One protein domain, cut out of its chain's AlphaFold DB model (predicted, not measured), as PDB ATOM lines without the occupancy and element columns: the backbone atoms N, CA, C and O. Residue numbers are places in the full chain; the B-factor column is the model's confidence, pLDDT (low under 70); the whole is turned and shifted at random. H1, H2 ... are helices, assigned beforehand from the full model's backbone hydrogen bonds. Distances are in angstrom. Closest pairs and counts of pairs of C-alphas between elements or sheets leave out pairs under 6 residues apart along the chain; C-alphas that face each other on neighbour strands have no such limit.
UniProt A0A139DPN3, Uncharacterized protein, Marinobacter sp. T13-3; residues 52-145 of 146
ATOM      1  N   GLN A  52      41.575 -38.360 -32.374       94.56
ATOM      2  CA  GLN A  52      42.211 -37.966 -33.628       94.56
ATOM      3  C   GLN A  52      41.625 -38.732 -34.819       94.56
ATOM      4  O   GLN A  52      41.274 -38.108 -35.819       94.56
ATOM      5  N   ALA A  53      41.472 -40.056 -34.703       95.19
ATOM      6  CA  ALA A  53      40.875 -40.878 -35.754       95.19
ATOM      7  C   ALA A  53      39.435 -40.440 -36.047       95.19
ATOM      8  O   ALA A  53      39.072 -40.243 -37.205       95.19
ATOM      9  N   TRP A  54      38.637 -40.199 -35.001       94.56
ATOM     10  CA  TRP A  54      37.288 -39.665 -35.159       94.56
ATOM     11  C   TRP A  54      37.280 -38.309 -35.852       94.56
ATOM     12  O   TRP A  54      36.495 -38.109 -36.770       94.56
ATOM     13  N   THR A  55      38.164 -37.396 -35.455       92.50
ATOM     14  CA  THR A  55      38.256 -36.066 -36.071       92.50
ATOM     15  C   THR A  55      38.546 -36.161 -37.570       92.50
ATOM     16  O   THR A  55      37.878 -35.501 -38.359       92.50
ATOM     17  N   GLN A  56      39.495 -37.009 -37.979       91.56
ATOM     18  CA  GLN A  56      39.831 -37.184 -39.396       91.56
ATOM     19  C   GLN A  56      38.685 -37.798 -40.195       91.56
ATOM     20  O   GLN A  56      38.338 -37.292 -41.257       91.56
ATOM     21  N   ILE A  57      38.045 -38.838 -39.660       92.25
ATOM     22  CA  ILE A  57      36.882 -39.455 -40.306       92.25
ATOM     23  C   ILE A  57      35.747 -38.431 -40.440       92.25
ATOM     24  O   ILE A  57      35.137 -38.311 -41.498       92.25
ATOM     25  N   LEU A  58      35.467 -37.652 -39.395       89.94
ATOM     26  CA  LEU A  58      34.436 -36.615 -39.443       89.94
ATOM     27  C   LEU A  58      34.744 -35.531 -40.484       89.94
ATOM     28  O   LEU A  58      33.810 -35.056 -41.125       89.94
ATOM     29  N   ASN A  59      36.017 -35.166 -40.665       88.00
ATOM     30  CA  ASN A  59      36.450 -34.207 -41.683       88.00
ATOM     31  C   ASN A  59      36.286 -34.769 -43.102       88.00
ATOM     32  O   ASN A  59      35.616 -34.132 -43.920       88.00
ATOM     33  N   ALA A  60      36.777 -35.989 -43.344       87.00
ATOM     34  CA  ALA A  60      36.656 -36.681 -44.630       87.00
ATOM     35  C   ALA A  60      35.191 -36.867 -45.066       87.00
ATOM     36  O   ALA A  60      34.874 -36.889 -46.253       87.00
ATOM     37  N   TYR A  61      34.278 -36.957 -44.098       82.75
ATOM     38  CA  TYR A  61      32.839 -37.073 -44.327       82.75
ATOM     39  C   TYR A  61      32.049 -35.830 -43.878       82.75
ATOM     40  O   TYR A  61      30.861 -35.920 -43.542       82.75
ATOM     41  N   SER A  62      32.690 -34.658 -43.855       72.06
ATOM     42  CA  SER A  62      32.075 -33.418 -43.380       72.06
ATOM     43  C   SER A  62      30.886 -33.010 -44.253       72.06
ATOM     44  O   SER A  62      31.003 -32.826 -45.460       72.06
ATOM     45  N   ALA A  63      29.708 -32.884 -43.631       55.25
ATOM     46  CA  ALA A  63      28.468 -32.367 -44.223       55.25
ATOM     47  C   ALA A  63      28.008 -32.985 -45.565       55.25
ATOM     48  O   ALA A  63      27.052 -32.484 -46.168       55.25
ATOM     49  N   HIS A  64      28.628 -34.069 -46.045       50.69
ATOM     50  CA  HIS A  64      28.206 -34.699 -47.283       50.69
ATOM     51  C   HIS A  64      26.785 -35.229 -47.120       50.69
ATOM     52  O   HIS A  64      26.425 -35.843 -46.114       50.69
ATOM     53  N   ALA A  65      25.956 -34.968 -48.129       51.81
ATOM     54  CA  ALA A  65      24.631 -35.542 -48.234       51.81
ATOM     55  C   ALA A  65      24.771 -37.067 -48.374       51.81
ATOM     56  O   ALA A  65      24.760 -37.610 -49.476       51.81
ATOM     57  N   PHE A  66      24.858 -37.767 -47.237       54.56
ATOM     58  CA  PHE A  66      24.840 -39.230 -47.134       54.56
ATOM     59  C   PHE A  66      23.622 -39.865 -47.827       54.56
ATOM     60  O   PHE A  66      23.569 -41.081 -47.980       54.56
ATOM     61  N   GLY A  67      22.637 -39.057 -48.237       49.44
ATOM     62  CA  GLY A  67      21.453 -39.486 -48.970       49.44
ATOM     63  C   GLY A  67      21.701 -39.893 -50.424       49.44
ATOM     64  O   GLY A  67      20.978 -40.756 -50.900       49.44
ATOM     65  N   THR A  68      22.699 -39.334 -51.120       45.50
ATOM     66  CA  THR A  68      22.933 -39.628 -52.553       45.50
ATOM     67  C   THR A  68      24.193 -40.462 -52.774       45.50
ATOM     68  O   THR A  68      24.150 -41.477 -53.463       45.50
ATOM     69  N   THR A  69      25.303 -40.124 -52.115       46.88
ATOM     70  CA  THR A  69      26.606 -40.754 -52.396       46.88
ATOM     71  C   THR A  69      26.683 -42.217 -51.944       46.88
ATOM     72  O   THR A  69      27.232 -43.050 -52.658       46.88
ATOM     73  N   LEU A  70      26.076 -42.577 -50.804       50.47
ATOM     74  CA  LEU A  70      26.064 -43.968 -50.319       50.47
ATOM     75  C   LEU A  70      25.164 -44.895 -51.149       50.47
ATOM     76  O   LEU A  70      25.416 -46.096 -51.202       50.47
ATOM     77  N   GLN A  71      24.114 -44.354 -51.776       44.81
ATOM     78  CA  GLN A  71      23.213 -45.126 -52.637       44.81
ATOM     79  C   GLN A  71      23.737 -45.266 -54.071       44.81
ATOM     80  O   GLN A  71      23.484 -46.295 -54.695       44.81
ATOM     81  N   GLU A  72      24.455 -44.266 -54.592       43.25
ATOM     82  CA  GLU A  72      24.820 -44.198 -56.014       43.25
ATOM     83  C   GLU A  72      26.278 -44.587 -56.310       43.25
ATOM     84  O   GLU A  72      26.543 -45.140 -57.376       43.25
ATOM     85  N   CYS A  73      27.226 -44.349 -55.395       42.34
ATOM     86  CA  CYS A  73      28.658 -44.524 -55.688       42.34
ATOM     87  C   CYS A  73      29.249 -45.866 -55.230       42.34
ATOM     88  O   CYS A  73      30.414 -46.143 -55.505       42.34
ATOM     89  N   GLY A  74      28.467 -46.718 -54.560       53.75
ATOM     90  CA  GLY A  74      29.037 -47.821 -53.788       53.75
ATOM     91  C   GLY A  74      29.780 -47.288 -52.558       53.75
ATOM     92  O   GLY A  74      30.151 -46.117 -52.484       53.75
ATOM     93  N   GLN A  75      29.942 -48.122 -51.536       64.25
ATOM     94  CA  GLN A  75      30.714 -47.738 -50.355       64.25
ATOM     95  C   GLN A  75      32.187 -47.621 -50.762       64.25
ATOM     96  O   GLN A  75      32.875 -48.634 -50.864       64.25
ATOM     97  N   VAL A  76      32.654 -46.400 -51.041       72.06
ATOM     98  CA  VAL A  76      34.092 -46.117 -51.085       72.06
ATOM     99  C   VAL A  76      34.626 -46.394 -49.676       72.06
ATOM    100  O   VAL A  76      34.069 -45.841 -48.719       72.06
ATOM    101  N   PRO A  77      35.633 -47.273 -49.521       86.69
ATOM    102  CA  PRO A  77      36.173 -47.617 -48.215       86.69
ATOM    103  C   PRO A  77      36.639 -46.379 -47.448       86.69
ATOM    104  O   PRO A  77      37.232 -45.468 -48.029       86.69
ATOM    105  N   ILE A  78      36.450 -46.371 -46.127       89.75
ATOM    106  CA  ILE A  78      36.780 -45.205 -45.283       89.75
ATOM    107  C   ILE A  78      38.246 -44.786 -45.441       89.75
ATOM    108  O   ILE A  78      38.555 -43.598 -45.461       89.75
ATOM    109  N   TRP A  79      39.157 -45.748 -45.583       93.12
ATOM    110  CA  TRP A  79      40.583 -45.466 -45.743       93.12
ATOM    111  C   TRP A  79      40.918 -44.739 -47.054       93.12
ATOM    112  O   TRP A  79      41.855 -43.944 -47.060       93.12
ATOM    113  N   GLU A  80      40.164 -44.972 -48.135       90.06
ATOM    114  CA  GLU A  80      40.338 -44.246 -49.401       90.06
ATOM    115  C   GLU A  80      39.884 -42.796 -49.231       90.06
ATOM    116  O   GLU A  80      40.631 -41.879 -49.559       90.06
ATOM    117  N   CYS A  81      38.730 -42.578 -48.593       89.06
ATOM    118  CA  CYS A  81      38.247 -41.229 -48.291       89.06
ATOM    119  C   CYS A  81      39.208 -40.449 -47.382       89.06
ATOM    120  O   CYS A  81      39.386 -39.249 -47.566       89.06
ATOM    121  N   LEU A  82      39.852 -41.117 -46.419       91.56
ATOM    122  CA  LEU A  82      40.885 -40.498 -45.582       91.56
ATOM    123  C   LEU A  82      42.121 -40.097 -46.396       91.56
ATOM    124  O   LEU A  82      42.670 -39.020 -46.179       91.56
ATOM    125  N   MET A  83      42.569 -40.945 -47.325       93.44
ATOM    126  CA  MET A  83      43.685 -40.601 -48.208       93.44
ATOM    127  C   MET A  83      43.349 -39.411 -49.108       93.44
ATOM    128  O   MET A  83      44.187 -38.522 -49.256       93.44
ATOM    129  N   ASP A  84      42.131 -39.371 -49.648       89.69
ATOM    130  CA  ASP A  84      41.653 -38.270 -50.482       89.69
ATOM    131  C   ASP A  84      41.573 -36.951 -49.695       89.69
ATOM    132  O   ASP A  84      42.076 -35.930 -50.169       89.69
ATOM    133  N   ASP A  85      41.015 -36.969 -48.478       89.19
ATOM    134  CA  ASP A  85      40.928 -35.793 -47.593       89.19
ATOM    135  C   ASP A  85      42.318 -35.238 -47.238       89.19
ATOM    136  O   ASP A  85      42.544 -34.027 -47.233       89.19
ATOM    137  N   LEU A  86      43.287 -36.131 -47.021       90.31
ATOM    138  CA  LEU A  86      44.680 -35.780 -46.735       90.31
ATOM    139  C   LEU A  86      45.499 -35.428 -47.993       90.31
ATOM    140  O   LEU A  86      46.656 -35.020 -47.871       90.31
ATOM    141  N   GLY A  87      44.936 -35.572 -49.198       91.75
ATOM    142  CA  GLY A  87      45.623 -35.305 -50.466       91.75
ATOM    143  C   GLY A  87      46.754 -36.292 -50.786       91.75
ATOM    144  O   GLY A  87      47.746 -35.918 -51.417       91.75
ATOM    145  N   LEU A  88      46.635 -37.540 -50.330       92.00
ATOM    146  CA  LEU A  88      47.664 -38.571 -50.436       92.00
ATOM    147  C   LEU A  88      47.441 -39.474 -51.650       92.00
ATOM    148  O   LEU A  88      46.350 -39.980 -51.882       92.00
ATOM    149  N   THR A  89      48.520 -39.773 -52.375       91.12
ATOM    150  CA  THR A  89      48.494 -40.772 -53.466       91.12
ATOM    151  C   THR A  89      48.996 -42.149 -53.030       91.12
ATOM    152  O   THR A  89      48.723 -43.153 -53.686       91.12
ATOM    153  N   SER A  90      49.705 -42.209 -51.901       91.56
ATOM    154  CA  SER A  90      50.202 -43.427 -51.266       91.56
ATOM    155  C   SER A  90      50.116 -43.276 -49.744       91.56
ATOM    156  O   SER A  90      50.468 -42.215 -49.229       91.56
ATOM    157  N   PRO A  91      49.728 -44.323 -48.985       90.00
ATOM    158  CA  PRO A  91      49.736 -44.261 -47.523       90.00
ATOM    159  C   PRO A  91      51.117 -43.929 -46.948       90.00
ATOM    160  O   PRO A  91      51.208 -43.323 -45.889       90.00
ATOM    161  N   GLN A  92      52.201 -44.309 -47.636       91.69
ATOM    162  CA  GLN A  92      53.565 -44.054 -47.152       91.69
ATOM    163  C   GLN A  92      53.956 -42.572 -47.163       91.69
ATOM    164  O   GLN A  92      54.943 -42.215 -46.526       91.69
ATOM    165  N   ASP A  93      53.187 -41.728 -47.853       93.19
ATOM    166  CA  ASP A  93      53.399 -40.279 -47.867       93.19
ATOM    167  C   ASP A  93      52.754 -39.593 -46.644       93.19
ATOM    168  O   ASP A  93      52.961 -38.401 -46.419       93.19
ATOM    169  N   ALA A  94      51.968 -40.334 -45.856       93.81
ATOM    170  CA  ALA A  94      51.289 -39.831 -44.670       93.81
ATOM    171  C   ALA A  94      52.255 -39.637 -43.488       93.81
ATOM    172  O   ALA A  94      53.298 -40.293 -43.390       93.81
ATOM    173  N   SER A  95      51.880 -38.781 -42.533       95.88
ATOM    174  CA  SER A  95      52.572 -38.742 -41.242       95.88
ATOM    175  C   SER A  95      52.416 -40.082 -40.504       95.88
ATOM    176  O   SER A  95      51.494 -40.845 -40.783       95.88
ATOM    177  N   GLU A  96      53.281 -40.376 -39.530       95.25
ATOM    178  CA  GLU A  96      53.188 -41.626 -38.755       95.25
ATOM    179  C   GLU A  96      51.813 -41.793 -38.083       95.25
ATOM    180  O   GLU A  96      51.249 -42.888 -38.072       95.25
ATOM    181  N   ALA A  97      51.244 -40.694 -37.578       94.19
ATOM    182  CA  ALA A  97      49.933 -40.697 -36.942       94.19
ATOM    183  C   ALA A  97      48.799 -40.958 -37.950       94.19
ATOM    184  O   ALA A  97      47.912 -41.766 -37.677       94.19
ATOM    185  N   ASP A  98      48.850 -40.328 -39.125       94.94
ATOM    186  CA  ASP A  98      47.829 -40.492 -40.168       94.94
ATOM    187  C   ASP A  98      47.912 -41.879 -40.813       94.94
ATOM    188  O   ASP A  98      46.895 -42.531 -41.038       94.94
ATOM    189  N   LEU A  99      49.130 -42.383 -41.034       96.19
ATOM    190  CA  LEU A  99      49.361 -43.734 -41.536       96.19
ATOM    191  C   LEU A  99      48.745 -44.779 -40.601       96.19
ATOM    192  O   LEU A  99      48.114 -45.723 -41.076       96.19
ATOM    193  N   ALA A 100      48.890 -44.615 -39.283       96.25
ATOM    194  CA  ALA A 100      48.282 -45.522 -38.315       96.25
ATOM    195  C   ALA A 100      46.747 -45.549 -38.438       96.25
ATOM    196  O   ALA A 100      46.152 -46.630 -38.418       96.25
ATOM    197  N   ILE A 101      46.114 -44.388 -38.634       96.50
ATOM    198  CA  ILE A 101      44.659 -44.261 -38.802       96.50
ATOM    199  C   ILE A 101      44.209 -44.886 -40.129       96.50
ATOM    200  O   ILE A 101      43.271 -45.682 -40.143       96.50
ATOM    201  N   ILE A 102      44.910 -44.603 -41.232       95.81
ATOM    202  CA  ILE A 102      44.626 -45.180 -42.557       95.81
ATOM    203  C   ILE A 102      44.742 -46.709 -42.516       95.81
ATOM    204  O   ILE A 102      43.864 -47.418 -43.009       95.81
ATOM    205  N   LEU A 103      45.807 -47.243 -41.907       96.25
ATOM    206  CA  LEU A 103      46.012 -48.688 -41.790       96.25
ATOM    207  C   LEU A 103      44.974 -49.354 -40.886       96.25
ATOM    208  O   LEU A 103      44.583 -50.485 -41.171       96.25
ATOM    209  N   GLN A 104      44.522 -48.672 -39.831       96.44
ATOM    210  CA  GLN A 104      43.419 -49.143 -39.001       96.44
ATOM    211  C   GLN A 104      42.111 -49.186 -39.806       96.44
ATOM    212  O   GLN A 104      41.458 -50.227 -39.840       96.44
ATOM    213  N   ALA A 105      41.763 -48.100 -40.502       94.75
ATOM    214  CA  ALA A 105      40.546 -48.019 -41.310       94.75
ATOM    215  C   ALA A 105      40.525 -49.049 -42.450       94.75
ATOM    216  O   ALA A 105      39.483 -49.614 -42.767       94.75
ATOM    217  N   ARG A 106      41.691 -49.370 -43.021       95.06
ATOM    218  CA  ARG A 106      41.836 -50.406 -44.052       95.06
ATOM    219  C   ARG A 106      41.496 -51.816 -43.557       95.06
ATOM    220  O   ARG A 106      41.253 -52.702 -44.373       95.06
ATOM    221  N   GLN A 107      41.521 -52.042 -42.246       95.81
ATOM    222  CA  GLN A 107      41.185 -53.330 -41.637       95.81
ATOM    223  C   GLN A 107      39.717 -53.436 -41.223       95.81
ATOM    224  O   GLN A 107      39.316 -54.499 -40.747       95.81
ATOM    225  N   PHE A 108      38.920 -52.377 -41.391       94.88
ATOM    226  CA  PHE A 108      37.509 -52.431 -41.046       94.88
ATOM    227  C   PHE A 108      36.776 -53.475 -41.883       94.88
ATOM    228  O   PHE A 108      36.917 -53.581 -43.101       94.88
ATOM    229  N   THR A 109      35.955 -54.255 -41.198       93.06
ATOM    230  CA  THR A 109      34.930 -55.076 -41.824       93.06
ATOM    231  C   THR A 109      33.804 -54.189 -42.350       93.06
ATOM    232  O   THR A 109      33.568 -53.094 -41.846       93.06
ATOM    233  N   ALA A 110      33.009 -54.700 -43.291       88.31
ATOM    234  CA  ALA A 110      31.836 -53.978 -43.794       88.31
ATOM    235  C   ALA A 110      30.840 -53.576 -42.679       88.31
ATOM    236  O   ALA A 110      30.147 -52.568 -42.790       88.31
ATOM    237  N   ALA A 111      30.765 -54.355 -41.590       89.94
ATOM    238  CA  ALA A 111      29.934 -54.026 -40.433       89.94
ATOM    239  C   ALA A 111      30.500 -52.846 -39.624       89.94
ATOM    240  O   ALA A 111      29.733 -51.984 -39.197       89.94
ATOM    241  N   GLU A 112      31.822 -52.795 -39.440       94.31
ATOM    242  CA  GLU A 112      32.513 -51.681 -38.779       94.31
ATOM    243  C   GLU A 112      32.448 -50.406 -39.621       94.31
ATOM    244  O   GLU A 112      32.119 -49.350 -39.084       94.31
ATOM    245  N   GLU A 113      32.664 -50.492 -40.938       90.81
ATOM    246  CA  GLU A 113      32.524 -49.342 -41.843       90.81
ATOM    247  C   GLU A 113      31.112 -48.755 -41.776       90.81
ATOM    248  O   GLU A 113      30.938 -47.546 -41.607       90.81
ATOM    249  N   LEU A 114      30.085 -49.609 -41.823       87.88
ATOM    250  CA  LEU A 114      28.701 -49.165 -41.703       87.88
ATOM    251  C   LEU A 114      28.407 -48.545 -40.328       87.88
ATOM    252  O   LEU A 114      27.690 -47.546 -40.254       87.88
ATOM    253  N   ALA A 115      28.958 -49.107 -39.248       91.31
ATOM    254  CA  ALA A 115      28.806 -48.564 -37.900       91.31
ATOM    255  C   ALA A 115      29.450 -47.178 -37.763       91.31
ATOM    256  O   ALA A 115      28.838 -46.271 -37.197       91.31
ATOM    257  N   VAL A 116      30.650 -46.994 -38.319       92.19
ATOM    258  CA  VAL A 116      31.344 -45.702 -38.338       92.19
ATOM    259  C   VAL A 116      30.548 -44.679 -39.147       92.19
ATOM    260  O   VAL A 116      30.303 -43.582 -38.652       92.19
ATOM    261  N   LEU A 117      30.074 -45.031 -40.344       88.50
ATOM    262  CA  LEU A 117      29.283 -44.125 -41.185       88.50
ATOM    263  C   LEU A 117      27.955 -43.717 -40.534       88.50
ATOM    264  O   LEU A 117      27.575 -42.545 -40.584       88.50
ATOM    265  N   ASP A 118      27.251 -44.652 -39.889       87.19
ATOM    266  CA  ASP A 118      26.042 -44.313 -39.138       87.19
ATOM    267  C   ASP A 118      26.354 -43.394 -37.946       87.19
ATOM    268  O   ASP A 118      25.598 -42.458 -37.686       87.19
ATOM    269  N   MET A 119      27.487 -43.594 -37.267       90.31
ATOM    270  CA  MET A 119      27.926 -42.713 -36.186       90.31
ATOM    271  C   MET A 119      28.268 -41.304 -36.689       90.31
ATOM    272  O   MET A 119      27.817 -40.323 -36.105       90.31
ATOM    273  N   VAL A 120      28.986 -41.181 -37.809       88.94
ATOM    274  CA  VAL A 120      29.269 -39.886 -38.454       88.94
ATOM    275  C   VAL A 120      27.964 -39.160 -38.797       88.94
ATOM    276  O   VAL A 120      27.805 -37.973 -38.506       88.94
ATOM    277  N   ARG A 121      26.991 -39.880 -39.368       84.75
ATOM    278  CA  ARG A 121      25.660 -39.339 -39.663       84.75
ATOM    279  C   ARG A 121      24.963 -38.852 -38.391       84.75
ATOM    280  O   ARG A 121      24.332 -37.797 -38.414       84.75
ATOM    281  N   GLN A 122      25.016 -39.615 -37.303       86.12
ATOM    282  CA  GLN A 122      24.421 -39.218 -36.025       86.12
ATOM    283  C   GLN A 122      25.110 -37.984 -35.441       86.12
ATOM    284  O   GLN A 122      24.414 -37.058 -35.032       86.12
ATOM    285  N   TYR A 123      26.442 -37.935 -35.482       87.88
ATOM    286  CA  TYR A 123      27.241 -36.808 -35.011       87.88
ATOM    287  C   TYR A 123      26.848 -35.505 -35.708       87.88
ATOM    288  O   TYR A 123      26.488 -34.541 -35.040       87.88
ATOM    289  N   TRP A 124      26.811 -35.487 -37.044       84.38
ATOM    290  CA  TRP A 124      26.459 -34.276 -37.795       84.38
ATOM    291  C   TRP A 124      24.977 -33.884 -37.700       84.38
ATOM    292  O   TRP A 124      24.644 -32.715 -37.883       84.38
ATOM    293  N   ASN A 125      24.081 -34.833 -37.409       82.50
ATOM    294  CA  ASN A 125      22.665 -34.536 -37.152       82.50
ATOM    295  C   ASN A 125      22.398 -34.088 -35.709       82.50
ATOM    296  O   ASN A 125      21.315 -33.576 -35.413       82.50
ATOM    297  N   HIS A 126      23.350 -34.296 -34.804       79.81
ATOM    298  CA  HIS A 126      23.255 -33.835 -33.434       79.81
ATOM    299  C   HIS A 126      23.769 -32.396 -33.337       79.81
ATOM    300  O   HIS A 126      24.799 -32.053 -33.905       79.81
ATOM    301  N   SER A 127      23.054 -31.526 -32.619       66.12
ATOM    302  CA  SER A 127      23.582 -30.198 -32.284       66.12
ATOM    303  C   SER A 127      24.531 -30.350 -31.095       66.12
ATOM    304  O   SER A 127      24.042 -30.658 -30.008       66.12
ATOM    305  N   PRO A 128      25.854 -30.168 -31.258       61.72
ATOM    306  CA  PRO A 128      26.788 -30.359 -30.157       61.72
ATOM    307  C   PRO A 128      26.506 -29.352 -29.038       61.72
ATOM    308  O   PRO A 128      26.328 -28.156 -29.290       61.72
ATOM    309  N   ASP A 129      26.477 -29.822 -27.788       63.34
ATOM    310  CA  ASP A 129      26.450 -28.935 -26.625       63.34
ATOM    311  C   ASP A 129      27.829 -28.282 -26.468       63.34
ATOM    312  O   ASP A 129      28.762 -28.838 -25.885       63.34
ATOM    313  N   THR A 130      27.973 -27.084 -27.028       60.31
ATOM    314  CA  THR A 130      29.239 -26.341 -27.054       60.31
ATOM    315  C   THR A 130      29.625 -25.740 -25.703       60.31
ATOM    316  O   THR A 130      30.709 -25.173 -25.582       60.31
ATOM    317  N   ARG A 131      28.777 -25.859 -24.668       61.41
ATOM    318  CA  ARG A 131      28.977 -25.171 -23.382       61.41
ATOM    319  C   ARG A 131      30.170 -25.689 -22.578       61.41
ATOM    320  O   ARG A 131      30.703 -24.929 -21.776       61.41
ATOM    321  N   ASN A 132      30.599 -26.931 -22.807       67.00
ATOM    322  CA  ASN A 132      31.649 -27.585 -22.013       67.00
ATOM    323  C   ASN A 132      32.880 -28.032 -22.824       67.00
ATOM    324  O   ASN A 132      33.717 -28.740 -22.277       67.00
ATOM    325  N   HIS A 133      32.999 -27.640 -24.100       63.47
ATOM    326  CA  HIS A 133      34.073 -28.086 -25.008       63.47
ATOM    327  C   HIS A 133      34.420 -29.594 -24.910       63.47
ATOM    328  O   HIS A 133      35.598 -29.924 -24.763       63.47
ATOM    329  N   PRO A 134      33.433 -30.511 -24.965       80.56
ATOM    330  CA  PRO A 134      33.718 -31.941 -24.863       80.56
ATOM    331  C   PRO A 134      34.596 -32.410 -26.029       80.56
ATOM    332  O   PRO A 134      34.444 -31.919 -27.157       80.56
ATOM    333  N   THR A 135      35.493 -33.369 -25.783       88.75
ATOM    334  CA  THR A 135      36.293 -33.964 -26.864       88.75
ATOM    335  C   THR A 135      35.393 -34.696 -27.862       88.75
ATOM    336  O   THR A 135      34.235 -35.007 -27.574       88.75
ATOM    337  N   VAL A 136      35.904 -34.985 -29.062       88.38
ATOM    338  CA  VAL A 136      35.117 -35.717 -30.068       88.38
ATOM    339  C   VAL A 136      34.698 -37.089 -29.532       88.38
ATOM    340  O   VAL A 136      33.532 -37.453 -29.663       88.38
ATOM    341  N   GLY A 137      35.583 -37.820 -28.850       88.06
ATOM    342  CA  GLY A 137      35.241 -39.095 -28.223       88.06
ATOM    343  C   GLY A 137      34.170 -38.974 -27.142       88.06
ATOM    344  O   GLY A 137      33.293 -39.832 -27.070       88.06
ATOM    345  N   GLU A 138      34.169 -37.899 -26.349       88.25
ATOM    346  CA  GLU A 138      33.107 -37.638 -25.366       88.25
ATOM    347  C   GLU A 138      31.754 -37.377 -26.040       88.25
ATOM    348  O   GLU A 138      30.725 -37.886 -25.591       88.25
ATOM    349  N   GLN A 139      31.748 -36.637 -27.150       89.31
ATOM    350  CA  GLN A 139      30.539 -36.396 -27.939       89.31
ATOM    351  C   GLN A 139      30.012 -37.693 -28.571       89.31
ATOM    352  O   GLN A 139      28.815 -37.970 -28.505       89.31
ATOM    353  N   ILE A 140      30.897 -38.533 -29.114       89.50
ATOM    354  CA  ILE A 140      30.545 -39.853 -29.657       89.50
ATOM    355  C   ILE A 140      30.002 -40.770 -28.550       89.50
ATOM    356  O   ILE A 140      28.985 -41.437 -28.737       89.50
ATOM    357  N   ALA A 141      30.625 -40.771 -27.370       88.50
ATOM    358  CA  ALA A 141      30.155 -41.542 -26.223       88.50
ATOM    359  C   ALA A 141      28.754 -41.101 -25.765       88.50
ATOM    360  O   ALA A 141      27.925 -41.948 -25.432       88.50
ATOM    361  N   ALA A 142      28.460 -39.797 -25.800       88.19
ATOM    362  CA  ALA A 142      27.133 -39.274 -25.485       88.19
ATOM    363  C   ALA A 142      26.055 -39.760 -26.472       88.19
ATOM    364  O   ALA A 142      24.937 -40.051 -26.053       88.19
ATOM    365  N   LEU A 143      26.388 -39.923 -27.758       87.38
ATOM    366  CA  LEU A 143      25.473 -40.461 -28.779       87.38
ATOM    367  C   LEU A 143      25.201 -41.965 -28.622       87.38
ATOM    368  O   LEU A 143      24.185 -42.478 -29.096       87.38
ATOM    369  N   LEU A 144      26.106 -42.683 -27.957       85.25
ATOM    370  CA  LEU A 144      25.958 -44.106 -27.656       85.25
ATOM    371  C   LEU A 144      25.137 -44.370 -26.388       85.25
ATOM    372  O   LEU A 144      24.722 -45.516 -26.174       85.25
ATOM    373  N   ALA A 145      24.902 -43.348 -25.559       80.25
ATOM    374  CA  ALA A 145      24.089 -43.477 -24.359       80.25
ATOM    375  C   ALA A 145      22.633 -43.869 -24.718       80.25
ATOM    376  O   ALA A 145      22.112 -43.430 -25.748       80.25
TER     377      ALA A 145
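This is residues 52 to 145 of the 146 residues of an uncharacterized protein of Marinobacter sp. T13-3 (UniProt A0A139DPN3). H1 is in the middle, with the helical hairpin of H3 and H4 on one side and the nearly perpendicular pair H5 and H6 on the other; short H2 lies off this body. The printed part, 94 residues with six named helices, H1 to H6, and no named strand, is all helix and compact: radius of gyration of the C-alphas 13.7 A, spans 39 by 33 by 22 A.

H1, residues 52 to 60, begins at C-alpha 52 (42.211, -37.966, -33.628). H2 is residues 69 to 72, H3 78 to 85, H4 96 to 105, 14.4 A long, H5 110 to 125, 22.5 A, and H6 136 to 144, ending at C-alpha 144 (25.958, -44.106, -27.656).

H1 touches H3, closest C-alphas Ala 60 and Asp 85, 5.3 A. H3 and H4 form a hairpin, opposite ways at a steep tilt of 40 degrees, closest C-alphas Trp 79 and Ala 105, 5.1 A. H5 touches H6 with residues 119 to 123 alone, about perpendicular at 81 degrees, closest C-alphas Tyr 123 and Ile 140, 7.0 A. Every O i to N i+4 pair is within hydrogen-bond range in H1, H3, H4, H5 and H6; H2 is too short for one.

The printed part has no cut and no long link. pLDDT is under 70 at residues 63 to 75 and 127 to 133.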